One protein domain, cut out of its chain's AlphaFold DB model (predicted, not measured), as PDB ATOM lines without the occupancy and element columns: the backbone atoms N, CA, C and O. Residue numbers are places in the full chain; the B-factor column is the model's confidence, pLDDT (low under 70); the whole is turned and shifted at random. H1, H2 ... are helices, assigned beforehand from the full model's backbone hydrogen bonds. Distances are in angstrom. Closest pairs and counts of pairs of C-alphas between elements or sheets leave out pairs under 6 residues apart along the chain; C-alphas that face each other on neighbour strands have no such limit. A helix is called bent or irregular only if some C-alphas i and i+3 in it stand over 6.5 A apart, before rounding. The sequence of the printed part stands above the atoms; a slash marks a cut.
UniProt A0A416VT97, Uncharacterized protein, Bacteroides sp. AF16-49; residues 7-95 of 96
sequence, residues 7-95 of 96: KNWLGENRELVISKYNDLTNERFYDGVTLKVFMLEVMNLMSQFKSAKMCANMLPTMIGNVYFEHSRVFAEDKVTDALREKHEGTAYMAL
ATOM      1  N   LYS A   7     164.595 143.149 161.806       90.31
ATOM      2  CA  LYS A   7     163.321 142.858 161.139       90.31
ATOM      3  C   LYS A   7     163.118 141.354 160.969       90.31
ATOM      4  O   LYS A   7     162.029 140.859 161.244       90.31
ATOM      5  N   ASN A   8     164.160 140.632 160.560       92.25
ATOM      6  CA  ASN A   8     164.105 139.175 160.435       92.25
ATOM      7  C   ASN A   8     163.922 138.520 161.807       92.25
ATOM      8  O   ASN A   8     163.049 137.674 161.957       92.25
ATOM      9  N   TRP A   9     164.666 138.977 162.819       93.81
ATOM     10  CA  TRP A   9     164.550 138.450 164.178       93.81
ATOM     11  C   TRP A   9     163.149 138.672 164.772       93.81
ATOM     12  O   TRP A   9     162.558 137.750 165.324       93.81
ATOM     13  N   LEU A  10     162.567 139.864 164.614       89.62
ATOM     14  CA  LEU A  10     161.184 140.133 165.028       89.62
ATOM     15  C   LEU A  10     160.176 139.306 164.223       89.62
ATOM     16  O   LEU A  10     159.164 138.888 164.774       89.62
ATOM     17  N   GLY A  11     160.456 139.040 162.945       91.31
ATOM     18  CA  GLY A  11     159.654 138.143 162.116       91.31
ATOM     19  C   GLY A  11     159.639 136.708 162.645       91.31
ATOM     20  O   GLY A  11     158.576 136.100 162.714       91.31
ATOM     21  N   GLU A  12     160.791 136.195 163.081       92.25
ATOM     22  CA  GLU A  12     160.929 134.873 163.712       92.25
ATOM     23  C   GLU A  12     160.254 134.809 165.092       92.25
ATOM     24  O   GLU A  12     159.741 133.766 165.483       92.25
ATOM     25  N   ASN A  13     160.202 135.934 165.812       91.25
ATOM     26  CA  ASN A  13     159.644 136.032 167.167       91.25
ATOM     27  C   ASN A  13     158.247 136.682 167.204       91.25
ATOM     28  O   ASN A  13     157.768 137.073 168.270       91.25
ATOM     29  N   ARG A  14     157.570 136.802 166.056       89.75
ATOM     30  CA  ARG A  14     156.305 137.547 165.924       89.75
ATOM     31  C   ARG A  14     155.198 137.041 166.846       89.75
ATOM     32  O   ARG A  14     154.457 137.847 167.394       89.75
ATOM     33  N   GLU A  15     155.109 135.728 167.047       91.06
ATOM     34  CA  GLU A  15     154.042 135.111 167.843       91.06
ATOM     35  C   GLU A  15     154.159 135.496 169.322       91.06
ATOM     36  O   GLU A  15     153.150 135.706 169.988       91.06
ATOM     37  N   LEU A  16     155.385 135.701 169.819       89.00
ATOM     38  CA  LEU A  16     155.616 136.204 171.173       89.00
ATOM     39  C   LEU A  16     155.097 137.640 171.328       89.00
ATOM     40  O   LEU A  16     154.428 137.956 172.311       89.00
ATOM     41  N   VAL A  17     155.380 138.500 170.346       87.50
ATOM     42  CA  VAL A  17     154.930 139.901 170.342       87.50
ATOM     43  C   VAL A  17     153.405 139.980 170.239       87.50
ATOM     44  O   VAL A  17     152.785 140.742 170.975       87.50
ATOM     45  N   ILE A  18     152.796 139.157 169.379       90.44
ATOM     46  CA  ILE A  18     151.338 139.083 169.196       90.44
ATOM     47  C   ILE A  18     150.651 138.559 170.457       90.44
ATOM     48  O   ILE A  18     149.665 139.144 170.895       90.44
ATOM     49  N   SER A  19     151.170 137.488 171.066       90.69
ATOM     50  CA  SER A  19     150.617 136.953 172.315       90.69
ATOM     51  C   SER A  19     150.614 138.016 173.406       90.69
ATOM     52  O   SER A  19     149.601 138.194 174.072       90.69
ATOM     53  N   LYS A  20     151.715 138.761 173.554       87.62
ATOM     54  CA  LYS A  20     151.805 139.838 174.544       87.62
ATOM     55  C   LYS A  20     150.857 140.984 174.233       87.62
ATOM     56  O   LYS A  20     150.177 141.452 175.131       87.62
ATOM     57  N   TYR A  21     150.765 141.399 172.975       88.94
ATOM     58  CA  TYR A  21     149.779 142.390 172.552       88.94
ATOM     59  C   TYR A  21     148.351 141.967 172.932       88.94
ATOM     60  O   TYR A  21     147.630 142.754 173.536       88.94
ATOM     61  N   ASN A  22     147.968 140.719 172.646       89.19
ATOM     62  CA  ASN A  22     146.635 140.208 172.971       89.19
ATOM     63  C   ASN A  22     146.378 140.200 174.485       89.19
ATOM     64  O   ASN A  22     145.304 140.623 174.909       89.19
ATOM     65  N   ASP A  23     147.356 139.763 175.290       88.12
ATOM     66  CA  ASP A  23     147.273 139.806 176.758       88.12
ATOM     67  C   ASP A  23     146.948 141.235 177.232       88.12
ATOM     68  O   ASP A  23     145.986 141.441 177.969       88.12
ATOM     69  N   LEU A  24     147.698 142.222 176.731       84.88
ATOM     70  CA  LEU A  24     147.591 143.628 177.128       84.88
ATOM     71  C   LEU A  24     146.297 144.293 176.643       84.88
ATOM     72  O   LEU A  24     145.712 145.096 177.362       84.88
ATOM     73  N   THR A  25     145.804 143.949 175.449       83.19
ATOM     74  CA  THR A  25     144.534 144.497 174.934       83.19
ATOM     75  C   THR A  25     143.309 144.077 175.737       83.19
ATOM     76  O   THR A  25     142.266 144.716 175.627       83.19
ATOM     77  N   ASN A  26     143.417 143.019 176.544       82.25
ATOM     78  CA  ASN A  26     142.349 142.608 177.450       82.25
ATOM     79  C   ASN A  26     142.358 143.397 178.771       82.25
ATOM     80  O   ASN A  26     141.459 143.225 179.596       82.25
ATOM     81  N   GLU A  27     143.361 144.247 179.001       80.94
ATOM     82  CA  GLU A  27     143.466 145.043 180.216       80.94
ATOM     83  C   GLU A  27     142.650 146.336 180.123       80.94
ATOM     84  O   GLU A  27     142.670 147.046 179.121       80.94
ATOM     85  N   ARG A  28     141.963 146.690 181.217       69.75
ATOM     86  CA  ARG A  28     141.080 147.870 181.284       69.75
ATOM     87  C   ARG A  28     141.783 149.213 181.068       69.75
ATOM     88  O   ARG A  28     141.115 150.185 180.737       69.75
ATOM     89  N   PHE A  29     143.084 149.286 181.327       73.69
ATOM     90  CA  PHE A  29     143.836 150.544 181.328       73.69
ATOM     91  C   PHE A  29     144.522 150.834 179.995       73.69
ATOM     92  O   PHE A  29     145.022 151.940 179.810       73.69
ATOM     93  N   TYR A  30     144.543 149.874 179.071       78.25
ATOM     94  CA  TYR A  30     145.193 150.029 177.780       78.25
ATOM     95  C   TYR A  30     144.248 150.732 176.792       78.25
ATOM     96  O   TYR A  30     143.210 150.194 176.421       78.25
ATOM     97  N   ASP A  31     144.629 151.931 176.347       73.81
ATOM     98  CA  ASP A  31     143.905 152.793 175.391       73.81
ATOM     99  C   ASP A  31     143.952 152.239 173.950       73.81
ATOM    100  O   ASP A  31     143.360 152.796 173.033       73.81
ATOM    101  N   GLY A  32     144.622 151.098 173.750       70.50
ATOM    102  CA  GLY A  32     144.479 150.270 172.559       70.50
ATOM    103  C   GLY A  32     145.038 150.895 171.284       70.50
ATOM    104  O   GLY A  32     144.315 151.524 170.517       70.50
ATOM    105  N   VAL A  33     146.299 150.611 170.948       85.31
ATOM    106  CA  VAL A  33     146.779 150.784 169.564       85.31
ATOM    107  C   VAL A  33     146.550 149.528 168.740       85.31
ATOM    108  O   VAL A  33     146.475 148.426 169.270       85.31
ATOM    109  N   THR A  34     146.475 149.665 167.416       90.00
ATOM    110  CA  THR A  34     146.428 148.490 166.532       90.00
ATOM    111  C   THR A  34     147.708 147.657 166.655       90.00
ATOM    112  O   THR A  34     148.796 148.214 166.818       90.00
ATOM    113  N   LEU A  35     147.615 146.337 166.449       88.75
ATOM    114  CA  LEU A  35     148.780 145.437 166.420       88.75
ATOM    115  C   LEU A  35     149.898 145.944 165.492       88.75
ATOM    116  O   LEU A  35     151.078 145.846 165.816       88.75
ATOM    117  N   LYS A  36     149.537 146.531 164.343       89.88
ATOM    118  CA  LYS A  36     150.504 147.114 163.404       89.88
ATOM    119  C   LYS A  36     151.313 148.242 164.048       89.88
ATOM    120  O   LYS A  36     152.528 148.272 163.883       89.88
ATOM    121  N   VAL A  37     150.646 149.167 164.736       91.00
ATOM    122  CA  VAL A  37     151.295 150.299 165.418       91.00
ATOM    123  C   VAL A  37     152.171 149.782 166.553       91.00
ATOM    124  O   VAL A  37     153.356 150.099 166.583       91.00
ATOM    125  N   PHE A  38     151.642 148.870 167.370       91.19
ATOM    126  CA  PHE A  38     152.382 148.219 168.448       91.19
ATOM    127  C   PHE A  38     153.695 147.581 167.960       91.19
ATOM    128  O   PHE A  38     154.770 147.838 168.495       91.19
ATOM    129  N   MET A  39     153.638 146.784 166.886       90.69
ATOM    130  CA  MET A  39     154.826 146.136 166.320       90.69
ATOM    131  C   MET A  39     155.842 147.136 165.754       90.69
ATOM    132  O   MET A  39     157.049 146.909 165.865       90.69
ATOM    133  N   LEU A  40     155.378 148.225 165.132       92.94
ATOM    134  CA  LEU A  40     156.256 149.273 164.609       92.94
ATOM    135  C   LEU A  40     156.965 150.027 165.735       92.94
ATOM    136  O   LEU A  40     158.156 150.303 165.616       92.94
ATOM    137  N   GLU A  41     156.269 150.318 166.827       93.88
ATOM    138  CA  GLU A  41     156.846 150.991 167.991       93.88
ATOM    139  C   GLU A  41     157.863 150.103 168.708       93.88
ATOM    140  O   GLU A  41     158.992 150.541 168.931       93.88
ATOM    141  N   VAL A  42     157.541 148.823 168.943       92.94
ATOM    142  CA  VAL A  42     158.510 147.842 169.466       92.94
ATOM    143  C   VAL A  42     159.755 147.786 168.572       92.94
ATOM    144  O   VAL A  42     160.880 147.854 169.068       92.94
ATOM    145  N   MET A  43     159.587 147.723 167.246       93.25
ATOM    146  CA  MET A  43     160.711 147.719 166.306       93.25
ATOM    147  C   MET A  43     161.536 149.014 166.368       93.25
ATOM    148  O   MET A  43     162.766 148.948 166.342       93.25
ATOM    149  N   ASN A  44     160.889 150.176 166.465       93.88
ATOM    150  CA  ASN A  44     161.567 151.469 166.562       93.88
ATOM    151  C   ASN A  44     162.397 151.575 167.845       93.88
ATOM    152  O   ASN A  44     163.573 151.940 167.778       93.88
ATOM    153  N   LEU A  45     161.834 151.178 168.989       93.69
ATOM    154  CA  LEU A  45     162.532 151.165 170.277       93.69
ATOM    155  C   LEU A  45     163.738 150.204 170.278       93.69
ATOM    156  O   LEU A  45     164.778 150.481 170.886       93.69
ATOM    157  N   MET A  46     163.629 149.095 169.541       93.44
ATOM    158  CA  MET A  46     164.681 148.083 169.410       93.44
ATOM    159  C   MET A  46     165.709 148.369 168.307       93.44
ATOM    160  O   MET A  46     166.704 147.649 168.220       93.44
ATOM    161  N   SER A  47     165.512 149.399 167.474       92.25
ATOM    162  CA  SER A  47     166.322 149.680 166.271       92.25
ATOM    163  C   SER A  47     167.829 149.813 166.530       92.25
ATOM    164  O   SER A  47     168.650 149.516 165.661       92.25
ATOM    165  N   GLN A  48     168.201 150.202 167.749       89.50
ATOM    166  CA  GLN A  48     169.583 150.353 168.207       89.50
ATOM    167  C   GLN A  48     170.283 149.031 168.577       89.50
ATOM    168  O   GLN A  48     171.508 149.000 168.729       89.50
ATOM    169  N   PHE A  49     169.546 147.929 168.744       91.56
ATOM    170  CA  PHE A  49     170.108 146.659 169.199       91.56
ATOM    171  C   PHE A  49     170.776 145.888 168.058       91.56
ATOM    172  O   PHE A  49     170.216 145.691 166.983       91.56
ATOM    173  N   LYS A  50     172.002 145.417 168.313       88.56
ATOM    174  CA  LYS A  50     172.880 144.817 167.290       88.56
ATOM    175  C   LYS A  50     173.051 143.301 167.416       88.56
ATOM    176  O   LYS A  50     173.877 142.721 166.719       88.56
ATOM    177  N   SER A  51     172.320 142.652 168.321       92.38
ATOM    178  CA  SER A  51     172.396 141.200 168.499       92.38
ATOM    179  C   SER A  51     171.071 140.595 168.947       92.38
ATOM    180  O   SER A  51     170.298 141.228 169.670       92.38
ATOM    181  N   ALA A  52     170.861 139.326 168.591       91.19
ATOM    182  CA  ALA A  52     169.712 138.542 169.033       91.19
ATOM    183  C   ALA A  52     169.647 138.429 170.564       91.19
ATOM    184  O   ALA A  52     168.571 138.532 171.138       91.19
ATOM    185  N   LYS A  53     170.801 138.294 171.239       92.88
ATOM    186  CA  LYS A  53     170.875 138.233 172.708       92.88
ATOM    187  C   LYS A  53     170.363 139.519 173.360       92.88
ATOM    188  O   LYS A  53     169.579 139.456 174.299       92.88
ATOM    189  N   MET A  54     170.782 140.683 172.856       92.06
ATOM    190  CA  MET A  54     170.266 141.965 173.348       92.06
ATOM    191  C   MET A  54     168.773 142.110 173.065       92.06
ATOM    192  O   MET A  54     168.034 142.520 173.952       92.06
ATOM    193  N   CYS A  55     168.323 141.735 171.865       92.81
ATOM    194  CA  CYS A  55     166.908 141.800 171.511       92.81
ATOM    195  C   CYS A  55     166.056 140.909 172.417       92.81
ATOM    196  O   CYS A  55     165.060 141.382 172.947       92.81
ATOM    197  N   ALA A  56     166.480 139.671 172.673       92.06
ATOM    198  CA  ALA A  56     165.790 138.754 173.576       92.06
ATOM    199  C   ALA A  56     165.690 139.310 175.007       92.06
ATOM    200  O   ALA A  56     164.629 139.243 175.618       92.06
ATOM    201  N   ASN A  57     166.773 139.907 175.515       94.12
ATOM    202  CA  ASN A  57     166.798 140.478 176.861       94.12
ATOM    203  C   ASN A  57     165.936 141.742 176.989       94.12
ATOM    204  O   ASN A  57     165.334 141.963 178.034       94.12
ATOM    205  N   MET A  58     165.898 142.579 175.948       94.31
ATOM    206  CA  MET A  58     165.239 143.888 175.996       94.31
ATOM    207  C   MET A  58     163.800 143.869 175.478       94.31
ATOM    208  O   MET A  58     163.045 144.785 175.797       94.31
ATOM    209  N   LEU A  59     163.398 142.860 174.698       91.75
ATOM    210  CA  LEU A  59     162.052 142.763 174.126       91.75
ATOM    211  C   LEU A  59     160.941 142.908 175.186       91.75
ATOM    212  O   LEU A  59     160.036 143.709 174.948       91.75
ATOM    213  N   PRO A  60     161.001 142.243 176.362       91.81
ATOM    214  CA  PRO A  60     159.993 142.435 177.406       91.81
ATOM    215  C   PRO A  60     159.903 143.888 177.886       91.81
ATOM    216  O   PRO A  60     158.808 144.407 178.078       91.81
ATOM    217  N   THR A  61     161.043 144.569 178.032       93.62
ATOM    218  CA  THR A  61     161.094 145.979 178.440       93.62
ATOM    219  C   THR A  61     160.490 146.893 177.379       93.62
ATOM    220  O   THR A  61     159.726 147.787 177.717       93.62
ATOM    221  N   MET A  62     160.791 146.668 176.096       93.62
ATOM    222  CA  MET A  62     160.255 147.506 175.015       93.62
ATOM    223  C   MET A  62     158.742 147.322 174.861       93.62
ATOM    224  O   MET A  62     158.032 148.300 174.668       93.62
ATOM    225  N   ILE A  63     158.247 146.091 175.017       91.44
ATOM    226  CA  ILE A  63     156.808 145.801 175.093       91.44
ATOM    227  C   ILE A  63     156.165 146.549 176.268       91.44
ATOM    228  O   ILE A  63     155.122 147.173 176.093       91.44
ATOM    229  N   GLY A  64     156.799 146.523 177.444       88.50
ATOM    230  CA  GLY A  64     156.335 147.261 178.618       88.50
ATOM    231  C   GLY A  64     156.265 148.769 178.379       88.50
ATOM    232  O   GLY A  64     155.283 149.392 178.760       88.50
ATOM    233  N   ASN A  65     157.255 149.352 177.701       91.12
ATOM    234  CA  ASN A  65     157.244 150.781 177.377       91.12
ATOM    235  C   ASN A  65     156.054 151.156 176.485       91.12
ATOM    236  O   ASN A  65     155.330 152.086 176.820       91.12
ATOM    237  N   VAL A  66     155.813 150.394 175.412       90.88
ATOM    238  CA  VAL A  66     154.655 150.616 174.530       90.88
ATOM    239  C   VAL A  66     153.347 150.474 175.311       90.88
ATOM    240  O   VAL A  66     152.442 151.288 175.166       90.88
ATOM    241  N   TYR A  67     153.251 149.477 176.195       88.19
ATOM    242  CA  TYR A  67     152.097 149.344 177.080       88.19
ATOM    243  C   TYR A  67     151.886 150.583 177.954       88.19
ATOM    244  O   TYR A  67     150.781 151.115 177.980       88.19
ATOM    245  N   PHE A  68     152.924 151.050 178.653       87.38
ATOM    246  CA  PHE A  68     152.828 152.205 179.547       87.38
ATOM    247  C   PHE A  68     152.453 153.490 178.802       87.38
ATOM    248  O   PHE A  68     151.637 154.255 179.306       87.38
ATOM    249  N   GLU A  69     153.013 153.718 177.613       89.44
ATOM    250  CA  GLU A  69     152.709 154.897 176.788       89.44
ATOM    251  C   GLU A  69     151.253 154.920 176.311       89.44
ATOM    252  O   GLU A  69     150.643 155.986 176.245       89.44
ATOM    253  N   HIS A  70     150.680 153.744 176.044       88.25
ATOM    254  CA  HIS A  70     149.282 153.594 175.631       88.25
ATOM    255  C   HIS A  70     148.370 153.154 176.770       88.25
ATOM    256  O   HIS A  70     147.276 152.659 176.518       88.25
ATOM    257  N   SER A  71     148.791 153.325 178.021       84.81
ATOM    258  CA  SER A  71     147.944 153.063 179.180       84.81
ATOM    259  C   SER A  71     147.517 154.364 179.836       84.81
ATOM    260  O   SER A  71     148.330 155.250 180.098       84.81
ATOM    261  N   ARG A  72     146.228 154.474 180.155       77.94
ATOM    262  CA  ARG A  72     145.681 155.583 180.937       77.94
ATOM    263  C   ARG A  72     145.094 155.057 182.232       77.94
ATOM    264  O   ARG A  72     144.326 154.098 182.257       77.94
ATOM    265  N   VAL A  73     145.437 155.728 183.327       69.81
ATOM    266  CA  VAL A  73     144.798 155.479 184.616       69.81
ATOM    267  C   VAL A  73     143.408 156.102 184.574       69.81
ATOM    268  O   VAL A  73     143.266 157.324 184.597       69.81
ATOM    269  N   PHE A  74     142.380 155.261 184.526       64.81
ATOM    270  CA  PHE A  74     141.015 155.684 184.808       64.81
ATOM    271  C   PHE A  74     140.817 155.651 186.324       64.81
ATOM    272  O   PHE A  74     140.826 154.584 186.937       64.81
ATOM    273  N   ALA A  75     140.674 156.823 186.943       59.66
ATOM    274  CA  ALA A  75     140.198 156.911 188.317       59.66
ATOM    275  C   ALA A  75     138.687 156.624 188.316       59.66
ATOM    276  O   ALA A  75     137.881 157.539 188.191       59.66
ATOM    277  N   GLU A  76     138.306 155.347 188.397       60.94
ATOM    278  CA  GLU A  76     136.925 154.957 188.707       60.94
ATOM    279  C   GLU A  76     136.696 155.172 190.213       60.94
ATOM    280  O   GLU A  76     136.908 154.258 191.018       60.94
ATOM    281  N   ASP A  77     136.274 156.371 190.625       65.00
ATOM    282  CA  ASP A  77     135.706 156.549 191.962       65.00
ATOM    283  C   ASP A  77     134.270 156.032 191.944       65.00
ATOM    284  O   ASP A  77     133.306 156.783 191.848       65.00
ATOM    285  N   LYS A  78     134.130 154.708 192.054       68.25
ATOM    286  CA  LYS A  78     132.828 154.028 192.025       68.25
ATOM    287  C   LYS A  78     131.848 154.562 193.067       68.25
ATOM    288  O   LYS A  78     130.644 154.421 192.877       68.25
ATOM    289  N   VAL A  79     132.343 155.130 194.169       69.50
ATOM    290  CA  VAL A  79     131.498 155.721 195.210       69.50
ATOM    291  C   VAL A  79     130.961 157.063 194.725       69.50
ATOM    292  O   VAL A  79     129.750 157.274 194.760       69.50
ATOM    293  N   THR A  80     131.831 157.938 194.221       68.00
ATOM    294  CA  THR A  80     131.427 159.248 193.691       68.00
ATOM    295  C   THR A  80     130.618 159.126 192.398       68.00
ATOM    296  O   THR A  80     129.616 159.820 192.253       68.00
ATOM    297  N   ASP A  81     130.959 158.200 191.502       70.31
ATOM    298  CA  ASP A  81     130.221 157.943 190.260       70.31
ATOM    299  C   ASP A  81     128.808 157.407 190.541       70.31
ATOM    300  O   ASP A  81     127.835 157.899 189.966       70.31
ATOM    301  N   ALA A  82     128.660 156.472 191.489       73.06
ATOM    302  CA  ALA A  82     127.346 155.978 191.910       73.06
ATOM    303  C   ALA A  82     126.514 157.059 192.623       73.06
ATOM    304  O   ALA A  82     125.290 157.112 192.475       73.06
ATOM    305  N   LEU A  83     127.160 157.939 193.396       70.88
ATOM    306  CA  LEU A  83     126.495 159.104 193.980       70.88
ATOM    307  C   LEU A  83     126.047 160.084 192.892       70.88
ATOM    308  O   LEU A  83     124.929 160.592 192.968       70.88
ATOM    309  N   ARG A  84     126.868 160.313 191.862       68.75
ATOM    310  CA  ARG A  84     126.536 161.201 190.745       68.75
ATOM    311  C   ARG A  84     125.312 160.709 189.984       68.75
ATOM    312  O   ARG A  84     124.408 161.502 189.770       68.75
ATOM    313  N   GLU A  85     125.237 159.421 189.652       72.81
ATOM    314  CA  GLU A  85     124.075 158.822 188.973       72.81
ATOM    315  C   GLU A  85     122.792 158.934 189.817       72.81
ATOM    316  O   GLU A  85     121.719 159.257 189.309       72.81
ATOM    317  N   LYS A  86     122.897 158.745 191.138       70.69
ATOM    318  CA  LYS A  86     121.754 158.859 192.057       70.69
ATOM    319  C   LYS A  86     121.254 160.298 192.240       70.69
ATOM    320  O   LYS A  86     120.085 160.501 192.569       70.69
ATOM    321  N   HIS A  87     122.139 161.279 192.092       69.31
ATOM    322  CA  HIS A  87     121.871 162.685 192.397       69.31
ATOM    323  C   HIS A  87     121.905 163.602 191.163       69.31
ATOM    324  O   HIS A  87     121.767 164.823 191.312       69.31
ATOM    325  N   GLU A  88     122.034 163.042 189.959       60.28
ATOM    326  CA  GLU A  88     122.053 163.777 188.695       60.28
ATOM    327  C   GLU A  88     120.753 164.588 188.536       60.28
ATOM    328  O   GLU A  88     119.646 164.068 188.671       60.28
ATOM    329  N   GLY A  89     120.876 165.902 188.327       64.56
ATOM    330  CA  GLY A  89     119.727 166.814 188.238       64.56
ATOM    331  C   GLY A  89     119.132 167.275 189.578       64.56
ATOM    332  O   GLY A  89     118.142 168.005 189.578       64.56
ATOM    333  N   THR A  90     119.726 166.911 190.721       63.91
ATOM    334  CA  THR A  90     119.323 167.419 192.048       63.91
ATOM    335  C   THR A  90     120.280 168.499 192.568       63.91
ATOM    336  O   THR A  90     121.451 168.549 192.194       63.91
ATOM    337  N   ALA A  91     119.803 169.357 193.481       57.56
ATOM    338  CA  ALA A  91     120.582 170.454 194.079       57.56
ATOM    339  C   ALA A  91     121.864 170.004 194.818       57.56
ATOM    340  O   ALA A  91     122.714 170.831 195.134       57.56
ATOM    341  N   TYR A  92     122.025 168.700 195.071       50.69
ATOM    342  CA  TYR A  92     123.212 168.116 195.697       50.69
ATOM    343  C   TYR A  92     124.487 168.288 194.845       50.69
ATOM    344  O   TYR A  92     125.578 168.376 195.397       50.69
ATOM    345  N   MET A  93     124.354 168.431 193.518       52.38
ATOM    346  CA  MET A  93     125.470 168.719 192.597       52.38
ATOM    347  C   MET A  93     126.053 170.139 192.748       52.38
ATOM    348  O   MET A  93     127.070 170.437 192.136       52.38
ATOM    349  N   ALA A  94     125.425 171.028 193.527       50.88
ATOM    350  CA  ALA A  94     125.925 172.385 193.775       50.88
ATOM    351  C   ALA A  94     126.808 172.501 195.036       50.88
ATOM    352  O   ALA A  94     127.301 173.588 195.332       50.88
ATOM    353  N   LEU A  95     126.965 171.412 195.802       49.28
ATOM    354  CA  LEU A  95     127.690 171.378 197.083       49.28
ATOM    355  C   LEU A  95     128.957 170.502 197.059       49.28
ATOM    356  O   LEU A  95     129.638 170.430 198.083       49.28
TER     357      LEU A  95
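This is residues 7 to 95 of the 96 residues of an uncharacterized protein of Bacteroides sp. AF16-49 (UniProt A0A416VT97). H4, the longest helix, packs with H2 and H3 into a small head, H1 near one end. An arm sticks out with residues 75 to 82 and 85 to 91, H5 along it and H6 at its tip. The printed part, 89 residues with six named helices, H1 to H6, is all helix and extended: radius of gyration of the C-alphas 19.9 A, spans 64 by 20 by 17 A.

Find C-alpha 52 at (169.712, 138.542, 169.033); H4, residues 52 to 69, runs 24.8 A to C-alpha 69 at (152.709, 154.897, 176.788), irregular, C-alphas 57 and 60 being 7.1 A apart. Before it find H1, residues 7 to 12, H2, 14 to 25, and H3, 35 to 46; after it, H5, 78 to 87, and H6, 91 to 94.

H3 touches H4 at a steep tilt of 56 degrees, opposite ways; the closest C-alphas, of Val 42 and Met 62, are 5.8 A apart. Residues 17 to 21 of H2 touch residues 35 to 39 of H3, closest at the C-alphas of Tyr 21 and Leu 35, 6.9 A. H4 and H5 are apart. Every O i to N i+4 pair is within hydrogen-bond range in H1, H2, H3 and H5, and 12 of 14 in H4; H6 is too short for one.

The C-alphas farthest apart, of Ser 51 and Ala 91, are 64.8 A apart. The printed part has no cut and no long link. Look for pLDDT under 70 at residues 28, 73 to 80, 84 and 87 to 95.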